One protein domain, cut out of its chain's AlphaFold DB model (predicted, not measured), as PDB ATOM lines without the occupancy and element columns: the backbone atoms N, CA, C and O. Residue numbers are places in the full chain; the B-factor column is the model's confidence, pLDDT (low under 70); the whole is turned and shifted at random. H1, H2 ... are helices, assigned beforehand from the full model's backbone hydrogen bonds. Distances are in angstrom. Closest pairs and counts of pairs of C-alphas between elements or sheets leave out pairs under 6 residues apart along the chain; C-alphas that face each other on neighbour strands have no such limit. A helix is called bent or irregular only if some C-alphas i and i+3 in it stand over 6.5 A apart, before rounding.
ATOM      1  N   ALA A 101     113.006 104.284  89.060       86.19
ATOM      2  CA  ALA A 101     112.896 103.965  87.633       86.19
ATOM      3  C   ALA A 101     112.358 105.130  86.761       86.19
ATOM      4  O   ALA A 101     111.290 105.011  86.156       86.19
ATOM      5  N   PRO A 102     113.088 106.259  86.661       88.19
ATOM      6  CA  PRO A 102     112.616 107.445  85.939       88.19
ATOM      7  C   PRO A 102     112.370 107.168  84.450       88.19
ATOM      8  O   PRO A 102     111.396 107.667  83.894       88.19
ATOM      9  N   LEU A 103     113.194 106.318  83.825       89.31
ATOM     10  CA  LEU A 103     113.031 105.935  82.422       89.31
ATOM     11  C   LEU A 103     111.738 105.137  82.196       89.31
ATOM     12  O   LEU A 103     110.972 105.470  81.302       89.31
ATOM     13  N   ALA A 104     111.464 104.130  83.031       88.69
ATOM     14  CA  ALA A 104     110.244 103.327  82.927       88.69
ATOM     15  C   ALA A 104     108.985 104.184  83.115       88.69
ATOM     16  O   ALA A 104     108.030 104.052  82.353       88.69
ATOM     17  N   LYS A 105     109.010 105.123  84.070       90.19
ATOM     18  CA  LYS A 105     107.917 106.082  84.274       90.19
ATOM     19  C   LYS A 105     107.761 107.034  83.092       90.19
ATOM     20  O   LYS A 105     106.636 107.318  82.702       90.19
ATOM     21  N   GLY A 106     108.865 107.493  82.499       91.62
ATOM     22  CA  GLY A 106     108.845 108.309  81.285       91.62
ATOM     23  C   GLY A 106     108.229 107.571  80.093       91.62
ATOM     24  O   GLY A 106     107.338 108.106  79.441       91.62
ATOM     25  N   ILE A 107     108.636 106.317  79.861       93.94
ATOM     26  CA  ILE A 107     108.061 105.448  78.821       93.94
ATOM     27  C   ILE A 107     106.572 105.207  79.087       93.94
ATOM     28  O   ILE A 107     105.769 105.300  78.164       93.94
ATOM     29  N   GLY A 108     106.190 104.952  80.340       94.06
ATOM     30  CA  GLY A 108     104.791 104.809  80.735       94.06
ATOM     31  C   GLY A 108     103.975 106.066  80.431       94.06
ATOM     32  O   GLY A 108     102.942 105.986  79.781       94.06
ATOM     33  N   TRP A 109     104.456 107.253  80.796       95.00
ATOM     34  CA  TRP A 109     103.766 108.501  80.457       95.00
ATOM     35  C   TRP A 109     103.655 108.737  78.951       95.00
ATOM     36  O   TRP A 109     102.591 109.121  78.474       95.00
ATOM     37  N   MET A 110     104.711 108.445  78.193       96.06
ATOM     38  CA  MET A 110     104.672 108.523  76.734       96.06
ATOM     39  C   MET A 110     103.657 107.537  76.138       96.06
ATOM     40  O   MET A 110     102.903 107.905  75.241       96.06
ATOM     41  N   GLY A 111     103.579 106.318  76.680       96.19
ATOM     42  CA  GLY A 111     102.578 105.320  76.313       96.19
ATOM     43  C   GLY A 111     101.151 105.776  76.618       96.19
ATOM     44  O   GLY A 111     100.291 105.660  75.753       96.19
ATOM     45  N   ILE A 112     100.904 106.361  77.796       96.00
ATOM     46  CA  ILE A 112      99.593 106.925  78.163       96.00
ATOM     47  C   ILE A 112      99.182 108.014  77.172       96.00
ATOM     48  O   ILE A 112      98.050 108.008  76.702       96.00
ATOM     49  N   LEU A 113     100.089 108.936  76.845       97.19
ATOM     50  CA  LEU A 113      99.786 110.051  75.950       97.19
ATOM     51  C   LEU A 113      99.533 109.575  74.516       97.19
ATOM     52  O   LEU A 113      98.522 109.941  73.928       97.19
ATOM     53  N   LEU A 114     100.415 108.736  73.964       97.25
ATOM     54  CA  LEU A 114     100.327 108.304  72.568       97.25
ATOM     55  C   LEU A 114      99.217 107.268  72.346       97.25
ATOM     56  O   LEU A 114      98.397 107.423  71.442       97.25
ATOM     57  N   ALA A 115      99.156 106.225  73.180       97.25
ATOM     58  CA  ALA A 115      98.107 105.214  73.072       97.25
ATOM     59  C   ALA A 115      96.750 105.766  73.523       97.25
ATOM     60  O   ALA A 115      95.733 105.401  72.943       97.25
ATOM     61  N   GLY A 116      96.728 106.687  74.494       96.88
ATOM     62  CA  GLY A 116      95.523 107.420  74.874       96.88
ATOM     63  C   GLY A 116      95.002 108.287  73.731       96.88
ATOM     64  O   GLY A 116      93.825 108.197  73.407       96.88
ATOM     65  N   ALA A 117      95.872 109.050  73.061       97.00
ATOM     66  CA  ALA A 117      95.507 109.825  71.874       97.00
ATOM     67  C   ALA A 117      94.913 108.932  70.771       97.00
ATOM     68  O   ALA A 117      93.842 109.226  70.240       97.00
ATOM     69  N   GLY A 118      95.562 107.801  70.468       96.81
ATOM     70  CA  GLY A 118      95.038 106.820  69.516       96.81
ATOM     71  C   GLY A 118      93.684 106.251  69.941       96.81
ATOM     72  O   GLY A 118      92.752 106.207  69.143       96.81
ATOM     73  N   LEU A 119      93.546 105.857  71.209       96.94
ATOM     74  CA  LEU A 119      92.309 105.288  71.739       96.94
ATOM     75  C   LEU A 119      91.154 106.291  71.664       96.94
ATOM     76  O   LEU A 119      90.063 105.926  71.235       96.94
ATOM     77  N   LEU A 120      91.394 107.554  72.023       94.88
ATOM     78  CA  LEU A 120      90.389 108.609  71.905       94.88
ATOM     79  C   LEU A 120      89.959 108.826  70.452       94.88
ATOM     80  O   LEU A 120      88.774 109.022  70.217       94.88
ATOM     81  N   SER A 121      90.879 108.732  69.488       95.06
ATOM     82  CA  SER A 121      90.533 108.823  68.065       95.06
ATOM     83  C   SER A 121      89.661 107.663  67.574       95.06
ATOM     84  O   SER A 121      88.898 107.853  66.634       95.06
ATOM     85  N   VAL A 122      89.795 106.466  68.155       94.88
ATOM     86  CA  VAL A 122      88.959 105.305  67.798       94.88
ATOM     87  C   VAL A 122      87.583 105.393  68.461       94.88
ATOM     88  O   VAL A 122      86.580 105.044  67.847       94.88
ATOM     89  N   LEU A 123      87.531 105.843  69.719       92.81
ATOM     90  CA  LEU A 123      86.290 105.926  70.498       92.81
ATOM     91  C   LEU A 123      85.411 107.115  70.100       92.81
ATOM     92  O   LEU A 123      84.189 107.024  70.183       92.81
ATOM     93  N   PHE A 124      86.031 108.218  69.683       90.25
ATOM     94  CA  PHE A 124      85.362 109.450  69.284       90.25
ATOM     95  C   PHE A 124      85.846 109.833  67.878       90.25
ATOM     96  O   PHE A 124      86.794 110.606  67.748       90.25
ATOM     97  N   PRO A 125      85.258 109.244  66.822       79.19
ATOM     98  CA  PRO A 125      85.622 109.569  65.445       79.19
ATOM     99  C   PRO A 125      85.108 110.947  65.002       79.19
ATOM    100  O   PRO A 125      85.682 111.537  64.092       79.19
ATOM    101  N   GLU A 126      84.063 111.458  65.656       80.38
ATOM    102  CA  GLU A 126      83.468 112.764  65.365       80.38
ATOM    103  C   GLU A 126      84.193 113.906  66.090       80.38
ATOM    104  O   GLU A 126      84.706 113.742  67.205       80.38
ATOM    105  N   ASP A 127      84.188 115.086  65.471       75.88
ATOM    106  CA  ASP A 127      84.775 116.295  66.046       75.88
ATOM    107  C   ASP A 127      83.954 116.817  67.244       75.88
ATOM    108  O   ASP A 127      82.731 116.665  67.330       75.88
ATOM    109  N   PHE A 128      84.631 117.447  68.210       67.44
ATOM    110  CA  PHE A 128      83.972 117.982  69.404       67.44
ATOM    111  C   PHE A 128      83.191 119.263  69.101       67.44
ATOM    112  O   PHE A 128      83.716 120.197  68.504       67.44
ATOM    113  N   ILE A 129      81.991 119.377  69.677       64.38
ATOM    114  CA  ILE A 129      81.158 120.592  69.598       64.38
ATOM    115  C   ILE A 129      81.881 121.820  70.186       64.38
ATOM    116  O   ILE A 129      81.740 122.928  69.679       64.38
ATOM    117  N   VAL A 130      82.656 121.635  71.263       69.31
ATOM    118  CA  VAL A 130      83.315 122.740  71.993       69.31
ATOM    119  C   VAL A 130      84.574 123.241  71.277       69.31
ATOM    120  O   VAL A 130      84.851 124.438  71.291       69.31
ATOM    121  N   TRP A 131      85.322 122.345  70.632       74.50
ATOM    122  CA  TRP A 131      86.528 122.681  69.874       74.50
ATOM    123  C   TRP A 131      86.481 121.999  68.505       74.50
ATOM    124  O   TRP A 131      87.138 120.975  68.320       74.50
ATOM    125  N   PRO A 132      85.743 122.572  67.536       74.06
ATOM    126  CA  PRO A 132      85.518 121.939  66.233       74.06
ATOM    127  C   PRO A 132      86.806 121.699  65.442       74.06
ATOM    128  O   PRO A 132      86.858 120.841  64.574       74.06
ATOM    129  N   THR A 133      87.863 122.462  65.731       81.06
ATOM    130  CA  THR A 133      89.164 122.330  65.064       81.06
ATOM    131  C   THR A 133      90.068 121.274  65.698       81.06
ATOM    132  O   THR A 133      91.108 120.941  65.130       81.06
ATOM    133  N   VAL A 134      89.710 120.748  66.874       86.31
ATOM    134  CA  VAL A 134      90.539 119.804  67.628       86.31
ATOM    135  C   VAL A 134      89.933 118.412  67.548       86.31
ATOM    136  O   VAL A 134      88.925 118.103  68.182       86.31
ATOM    137  N   ARG A 135      90.625 117.531  66.826       91.25
ATOM    138  CA  ARG A 135      90.304 116.104  66.797       91.25
ATOM    139  C   ARG A 135      90.524 115.479  68.183       91.25
ATOM    140  O   ARG A 135      91.563 115.754  68.794       91.25
ATOM    141  N   PRO A 136      89.657 114.566  68.666       91.94
ATOM    142  CA  PRO A 136      89.768 113.984  70.011       91.94
ATOM    143  C   PRO A 136      91.133 113.360  70.331       91.94
ATOM    144  O   PRO A 136      91.642 113.521  71.441       91.94
ATOM    145  N   GLY A 137      91.747 112.689  69.351       92.25
ATOM    146  CA  GLY A 137      93.093 112.111  69.450       92.25
ATOM    147  C   GLY A 137      94.221 112.952  68.844       92.25
ATOM    148  O   GLY A 137      95.367 112.507  68.822       92.25
ATOM    149  N   GLY A 138      93.925 114.137  68.305       94.19
ATOM    150  CA  GLY A 138      94.889 114.943  67.556       94.19
ATOM    151  C   GLY A 138      95.459 114.233  66.319       94.19
ATOM    152  O   GLY A 138      95.046 113.139  65.923       94.19
ATOM    153  N   MET A 139      96.440 114.859  65.682       94.69
ATOM    154  CA  MET A 139      97.099 114.345  64.485       94.69
ATOM    155  C   MET A 139      97.839 113.028  64.753       94.69
ATOM    156  O   MET A 139      97.694 112.075  63.993       94.69
ATOM    157  N   LEU A 140      98.599 112.934  65.847       96.19
ATOM    158  CA  LEU A 140      99.387 111.733  66.140       96.19
ATOM    159  C   LEU A 140      98.495 110.541  66.494       96.19
ATOM    160  O   LEU A 140      98.732 109.432  66.016       96.19
ATOM    161  N   GLY A 141      97.451 110.769  67.295       96.00
ATOM    162  CA  GLY A 141      96.495 109.725  67.648       96.00
ATOM    163  C   GLY A 141      95.706 109.239  66.440       96.00
ATOM    164  O   GLY A 141      95.535 108.035  66.281       96.00
ATOM    165  N   THR A 142      95.291 110.141  65.547       95.06
ATOM    166  CA  THR A 142      94.541 109.765  64.334       95.06
ATOM    167  C   THR A 142      95.391 108.974  63.341       95.06
ATOM    168  O   THR A 142      94.922 107.967  62.813       95.06
ATOM    169  N   ILE A 143      96.661 109.341  63.136       96.75
ATOM    170  CA  ILE A 143      97.596 108.548  62.319       96.75
ATOM    171  C   ILE A 143      97.789 107.153  62.927       96.75
ATOM    172  O   ILE A 143      97.717 106.150  62.221       96.75
ATOM    173  N   LEU A 144      97.996 107.061  64.242       97.06
ATOM    174  CA  LEU A 144      98.162 105.769  64.906       97.06
ATOM    175  C   LEU A 144      96.890 104.911  64.813       97.06
ATOM    176  O   LEU A 144      96.962 103.729  64.482       97.06
ATOM    177  N   ALA A 145      95.730 105.507  65.087       96.12
ATOM    178  CA  ALA A 145      94.436 104.839  65.055       96.12
ATOM    179  C   ALA A 145      94.106 104.315  63.658       96.12
ATOM    180  O   ALA A 145      93.773 103.145  63.522       96.12
ATOM    181  N   THR A 146      94.256 105.138  62.619       95.44
ATOM    182  CA  THR A 146      93.974 104.734  61.230       95.44
ATOM    183  C   THR A 146      94.830 103.547  60.794       95.44
ATOM    184  O   THR A 146      94.294 102.586  60.244       95.44
ATOM    185  N   GLN A 147      96.125 103.550  61.126       97.38
ATOM    186  CA  GLN A 147      97.016 102.432  60.809       97.38
ATOM    187  C   GLN A 147      96.659 101.153  61.575       97.38
ATOM    188  O   GLN A 147      96.683 100.065  61.005       97.38
ATOM    189  N   LEU A 148      96.289 101.253  62.857       96.56
ATOM    190  CA  LEU A 148      95.867 100.080  63.631       96.56
ATOM    191  C   LEU A 148      94.511  99.540  63.170       96.56
ATOM    192  O   LEU A 148      94.345  98.326  63.080       96.56
ATOM    193  N   VAL A 149      93.553 100.417  62.868       97.00
ATOM    194  CA  VAL A 149      92.224 100.035  62.371       97.00
ATOM    195  C   VAL A 149      92.335  99.356  61.008       97.00
ATOM    196  O   VAL A 149      91.643  98.369  60.779       97.00
ATOM    197  N   ALA A 150      93.252  99.800  60.144       96.62
ATOM    198  CA  ALA A 150      93.513  99.144  58.864       96.62
ATOM    199  C   ALA A 150      93.969  97.679  59.020       96.62
ATOM    200  O   ALA A 150      93.644  96.846  58.179       96.62
ATOM    201  N   VAL A 151      94.694  97.353  60.097       97.81
ATOM    202  CA  VAL A 151      95.223  95.998  60.345       97.81
ATOM    203  C   VAL A 151      94.278  95.142  61.201       97.81
ATOM    204  O   VAL A 151      94.151  93.945  60.961       97.81
ATOM    205  N   LEU A 152      93.634  95.728  62.216       96.06
ATOM    206  CA  LEU A 152      92.925  95.008  63.287       96.06
ATOM    207  C   LEU A 152      91.418  95.292  63.345       96.06
ATOM    208  O   LEU A 152      90.729  94.738  64.207       96.06
ATOM    209  N   ASN A 153      90.908  96.152  62.459       96.00
ATOM    210  CA  ASN A 153      89.563  96.725  62.527       96.00
ATOM    211  C   ASN A 153      89.336  97.551  63.821       96.00
ATOM    212  O   ASN A 153      90.169  97.580  64.731       96.00
ATOM    213  N   THR A 154      88.209  98.256  63.924       95.38
ATOM    214  CA  THR A 154      87.934  99.232  64.997       95.38
ATOM    215  C   THR A 154      88.007  98.623  66.398       95.38
ATOM    216  O   THR A 154      88.666  99.163  67.287       95.38
ATOM    217  N   VAL A 155      87.376  97.460  66.594       96.44
ATOM    218  CA  VAL A 155      87.328  96.786  67.903       96.44
ATOM    219  C   VAL A 155      88.713  96.281  68.318       96.44
ATOM    220  O   VAL A 155      89.121  96.472  69.463       96.44
ATOM    221  N   GLY A 156      89.461  95.675  67.391       96.69
ATOM    222  CA  GLY A 156      90.808  95.172  67.668       96.69
ATOM    223  C   GLY A 156      91.788  96.298  67.991       96.69
ATOM    224  O   GLY A 156      92.530  96.206  68.971       96.69
ATOM    225  N   ALA A 157      91.739  97.398  67.232       96.75
ATOM    226  CA  ALA A 157      92.541  98.589  67.496       96.75
ATOM    227  C   ALA A 157      92.256  99.179  68.888       96.75
ATOM    228  O   ALA A 157      93.195  99.450  69.640       96.75
ATOM    229  N   ALA A 158      90.979  99.315  69.267       95.81
ATOM    230  CA  ALA A 158      90.586  99.815  70.584       95.81
ATOM    231  C   ALA A 158      91.095  98.921  71.728       95.81
ATOM    232  O   ALA A 158      91.610  99.433  72.723       95.81
ATOM    233  N   LEU A 159      90.999  97.593  71.586       97.00
ATOM    234  CA  LEU A 159      91.499  96.648  72.590       97.00
ATOM    235  C   LEU A 159      93.017  96.749  72.762       97.00
ATOM    236  O   LEU A 159      93.496  96.822  73.891       97.00
ATOM    237  N   VAL A 160      93.778  96.790  71.664       97.69
ATOM    238  CA  VAL A 160      95.244  96.900  71.725       97.69
ATOM    239  C   VAL A 160      95.667  98.225  72.353       97.69
ATOM    240  O   VAL A 160      96.466  98.228  73.290       97.69
ATOM    241  N   LEU A 161      95.102  99.346  71.899       97.12
ATOM    242  CA  LEU A 161      95.413 100.668  72.451       97.12
ATOM    243  C   LEU A 161      95.018 100.765  73.929       97.12
ATOM    244  O   LEU A 161      95.812 101.231  74.744       97.12
ATOM    245  N   GLY A 162      93.843 100.249  74.298       95.88
ATOM    246  CA  GLY A 162      93.394 100.167  75.687       95.88
ATOM    247  C   GLY A 162      94.338  99.345  76.563       95.88
ATOM    248  O   GLY A 162      94.713  99.788  77.649       95.88
ATOM    249  N   MET A 163      94.797  98.188  76.079       95.44
ATOM    250  CA  MET A 163      95.777  97.365  76.791       95.44
ATOM    251  C   MET A 163      97.111  98.091  76.974       95.44
ATOM    252  O   MET A 163      97.671  98.058  78.070       95.44
ATOM    253  N   VAL A 164      97.603  98.798  75.953       96.31
ATOM    254  CA  VAL A 164      98.824  99.610  76.073       96.31
ATOM    255  C   VAL A 164      98.643 100.720  77.106       96.31
ATOM    256  O   VAL A 164      99.530 100.901  77.936       96.31
ATOM    257  N   VAL A 165      97.499 101.414  77.134       95.38
ATOM    258  CA  VAL A 165      97.204 102.431  78.160       95.38
ATOM    259  C   VAL A 165      97.207 101.820  79.564       95.38
ATOM    260  O   VAL A 165      97.799 102.397  80.474       95.38
ATOM    261  N   VAL A 166      96.605 100.642  79.757       92.81
ATOM    262  CA  VAL A 166      96.611  99.944  81.055       92.81
ATOM    263  C   VAL A 166      98.034  99.573  81.477       92.81
ATOM    264  O   VAL A 166      98.432  99.875  82.602       92.81
ATOM    265  N   LEU A 167      98.828  98.978  80.582       92.69
ATOM    266  CA  LEU A 167     100.230  98.640  80.856       92.69
ATOM    267  C   LEU A 167     101.071  99.890  81.155       92.69
ATOM    268  O   LEU A 167     101.919  99.881  82.046       92.69
ATOM    269  N   ALA A 168     100.808 100.987  80.453       93.62
ATOM    270  CA  ALA A 168     101.486 102.256  80.650       93.62
ATOM    271  C   ALA A 168     101.121 102.899  82.004       93.62
ATOM    272  O   ALA A 168     102.005 103.366  82.724       93.62
ATOM    273  N   LEU A 169      99.850 102.827  82.420       90.56
ATOM    274  CA  LEU A 169      99.406 103.216  83.763       90.56
ATOM    275  C   LEU A 169     100.063 102.365  84.857       90.56
ATOM    276  O   LEU A 169     100.436 102.911  85.896       90.56
ATOM    277  N   MET A 170     100.259 101.064  84.624       87.56
ATOM    278  CA  MET A 170     101.006 100.187  85.538       87.56
ATOM    279  C   MET A 170     102.492 100.538  85.617       87.56
ATOM    280  O   MET A 170     103.097 100.392  86.671       87.56
ATOM    281  N   ALA A 171     103.102 100.986  84.520       88.62
ATOM    282  CA  ALA A 171     104.497 101.422  84.533       88.62
ATOM    283  C   ALA A 171     104.681 102.747  85.298       88.62
ATOM    284  O   ALA A 171     105.723 102.976  85.915       88.62
ATOM    285  N   VAL A 172     103.671 103.626  85.265       88.62
ATOM    286  CA  VAL A 172     103.684 104.916  85.975       88.62
ATOM    287  C   VAL A 172     103.338 104.762  87.457       88.62
ATOM    288  O   VAL A 172     103.994 105.370  88.311       88.62
ATOM    289  N   GLY A 173     102.291 103.997  87.760       80.94
ATOM    290  CA  GLY A 173     101.764 103.814  89.104       80.94
ATOM    291  C   GLY A 173     102.359 102.604  89.812       80.94
ATOM    292  O   GLY A 173     102.467 101.533  89.237       80.94
ATOM    293  N   ASP A 174     102.636 102.719  91.108       70.31
ATOM    294  CA  ASP A 174     103.066 101.574  91.928       70.31
ATOM    295  C   ASP A 174     101.876 100.633  92.285       70.31
ATOM    296  O   ASP A 174     101.908  99.919  93.288       70.31
ATOM    297  N   PHE A 175     100.780 100.666  91.512       63.88
ATOM    298  CA  PHE A 175      99.522  99.971  91.806       63.88
ATOM    299  C   PHE A 175      99.424  98.653  91.024       63.88
ATOM    300  O   PHE A 175      99.576  98.623  89.806       63.88
ATOM    301  N   SER A 176      99.098  97.556  91.711       63.47
ATOM    302  CA  SER A 176      98.833  96.262  91.069       63.47
ATOM    303  C   SER A 176      97.408  96.207  90.501       63.47
ATOM    304  O   SER A 176      96.439  96.450  91.227       63.47
ATOM    305  N   VAL A 177      97.256  95.815  89.231       60.62
ATOM    306  CA  VAL A 177      95.947  95.609  88.567       60.62
ATOM    307  C   VAL A 177      95.078  94.601  89.317       60.62
ATOM    308  O   VAL A 177      93.862  94.755  89.370       60.62
ATOM    309  N   ILE A 178      95.688  93.625  89.988       63.78
ATOM    310  CA  ILE A 178      94.979  92.626  90.799       63.78
ATOM    311  C   ILE A 178      94.288  93.294  92.000       63.78
ATOM    312  O   ILE A 178      93.166  92.938  92.361       63.78
ATOM    313  N   ALA A 179      94.918  94.312  92.597       62.19
ATOM    314  CA  ALA A 179      94.357  95.039  93.733       62.19
ATOM    315  C   ALA A 179      93.179  95.942  93.319       62.19
ATOM    316  O   ALA A 179      92.159  95.979  94.014       62.19
ATOM    317  N   VAL A 180      93.299  96.621  92.172       63.81
ATOM    318  CA  VAL A 180      92.260  97.508  91.619       63.81
ATOM    319  C   VAL A 180      91.094  96.705  91.038       63.81
ATOM    320  O   VAL A 180      89.944  96.992  91.357       63.81
ATOM    321  N   GLY A 181      91.368  95.643  90.274       65.88
ATOM    322  CA  GLY A 181      90.352  94.718  89.766       65.88
ATOM    323  C   GLY A 181      89.588  94.033  90.899       65.88
ATOM    324  O   GLY A 181      88.359  93.990  90.888       65.88
ATOM    325  N   GLY A 182      90.289  93.616  91.959       68.44
ATOM    326  CA  GLY A 182      89.648  93.124  93.177       68.44
ATOM    327  C   GLY A 182      88.752  94.172  93.849       68.44
ATOM    328  O   GLY A 182      87.684  93.829  94.352       68.44
ATOM    329  N   ALA A 183      89.140  95.452  93.848       68.06
ATOM    330  CA  ALA A 183      88.321  96.538  94.390       68.06
ATOM    331  C   ALA A 183      87.086  96.837  93.525       68.06
ATOM    332  O   ALA A 183      86.002  97.018  94.076       68.06
ATOM    333  N   ALA A 184      87.220  96.807  92.198       69.00
ATOM    334  CA  ALA A 184      86.116  96.980  91.257       69.00
ATOM    335  C   ALA A 184      85.092  95.838  91.359       69.00
ATOM    336  O   ALA A 184      83.894  96.091  91.448       69.00
ATOM    337  N   ILE A 185      85.551  94.584  91.458       75.94
ATOM    338  CA  ILE A 185      84.681  93.416  91.675       75.94
ATOM    339  C   ILE A 185      83.956  93.520  93.024       75.94
ATOM    340  O   ILE A 185      82.763  93.225  93.111       75.94
ATOM    341  N   ARG A 186      84.642  93.978  94.082       78.00
ATOM    342  CA  ARG A 186      84.010  94.238  95.387       78.00
ATOM    343  C   ARG A 186      82.960  95.347  95.297       78.00
ATOM    344  O   ARG A 186      81.867  95.172  95.828       78.00
ATOM    345  N   ALA A 187      83.255  96.445  94.606       76.25
ATOM    346  CA  ALA A 187      82.318  97.546  94.396       76.25
ATOM    347  C   ALA A 187      81.089  97.104  93.585       76.25
ATOM    348  O   ALA A 187      79.966  97.416  93.971       76.25
ATOM    349  N   LEU A 188      81.283  96.300  92.536       80.75
ATOM    350  CA  LEU A 188      80.200  95.723  91.741       80.75
ATOM    351  C   LEU A 188      79.346  94.758  92.574       80.75
ATOM    352  O   LEU A 188      78.124  94.859  92.554       80.75
ATOM    353  N   ARG A 189      79.962  93.890  93.390       80.88
ATOM    354  CA  ARG A 189      79.229  93.052  94.359       80.88
ATOM    355  C   ARG A 189      78.427  93.889  95.349       80.88
ATOM    356  O   ARG A 189      77.296  93.523  95.649       80.88
ATOM    357  N   HIS A 190      78.976  94.994  95.848       79.56
ATOM    358  CA  HIS A 190      78.261  95.900  96.749       79.56
ATOM    359  C   HIS A 190      77.116  96.645  96.054       79.56
ATOM    360  O   HIS A 190      76.060  96.809  96.661       79.56
ATOM    361  N   ALA A 191      77.286  97.046  94.794       78.56
ATOM    362  CA  ALA A 191      76.232  97.659  93.994       78.56
ATOM    363  C   ALA A 191      75.098  96.658  93.723       78.56
ATOM    364  O   ALA A 191      73.944  96.938  94.034       78.56
TER     365      ALA A 191
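Overview. This is residues 101 to 191 of the 451 residues of the protein "DNA translocase FtsK" of Blastocatellia bacterium (UniProt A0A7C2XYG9). Two helix stretches, H1 and H2b, lie side by side and run opposite ways, and H2a crosses the later part of H1. Residues 178 to 191 of H3 stick out as a free arm, and residues 129 to 134 as a free loop. The printed part has 91 residues with three named helices, H1, H2 and H3 in that order, and no named strand; the class is all helix. It is loose, with a radius of gyration of the C-alphas of 15.3 A and spans of 39 by 38 by 30 A.

Arrangement. Start at H1, residues 102 to 123. H2, residues 138 to 172, was assigned as one helix by its hydrogen bonds but is bent: C-alphas 151 and 154 are 9.2 A apart, between arms H2a, residues 138 to 151, and H2b, residues 154 to 172. With residues 114 to 122 alone, H1 touches H2a, about perpendicular at 74 degrees; the closest C-alphas, of Gly 118 and Gly 141, are 3.7 A apart. H1 touches H2b at a shallow tilt of 25 degrees, opposite ways; the closest C-alphas, of Gly 108 and Ala 168, are 4.2 A apart. H3, residues 177 to 191, is close to but not clearly touching H2b, the closest C-alphas being those of Met 170 and Val 177 at 7.5 A, and is apart from H1 and H2a. In H1, H2a, H2b and H3 every O i to N i+4 pair is within hydrogen-bond range.

Along the chain. Find C-alpha 102 at (112.616, 107.445, 85.939); from there H1 runs 30.6 A to C-alpha 123. H2a measures 20.3 A, H2b 26.8 A and H3 20.6 A, ending at C-alpha 191 at (76.232, 97.659, 93.994).

Size, cuts and confidence. The C-alphas farthest apart, of Thr 133 and His 190, are 42.7 A apart. The printed part has no cut; the link from H1 to H2 is long and that from H2 to H3 tight. Look for pLDDT under 70 at residues 128 to 130 and 175 to 184.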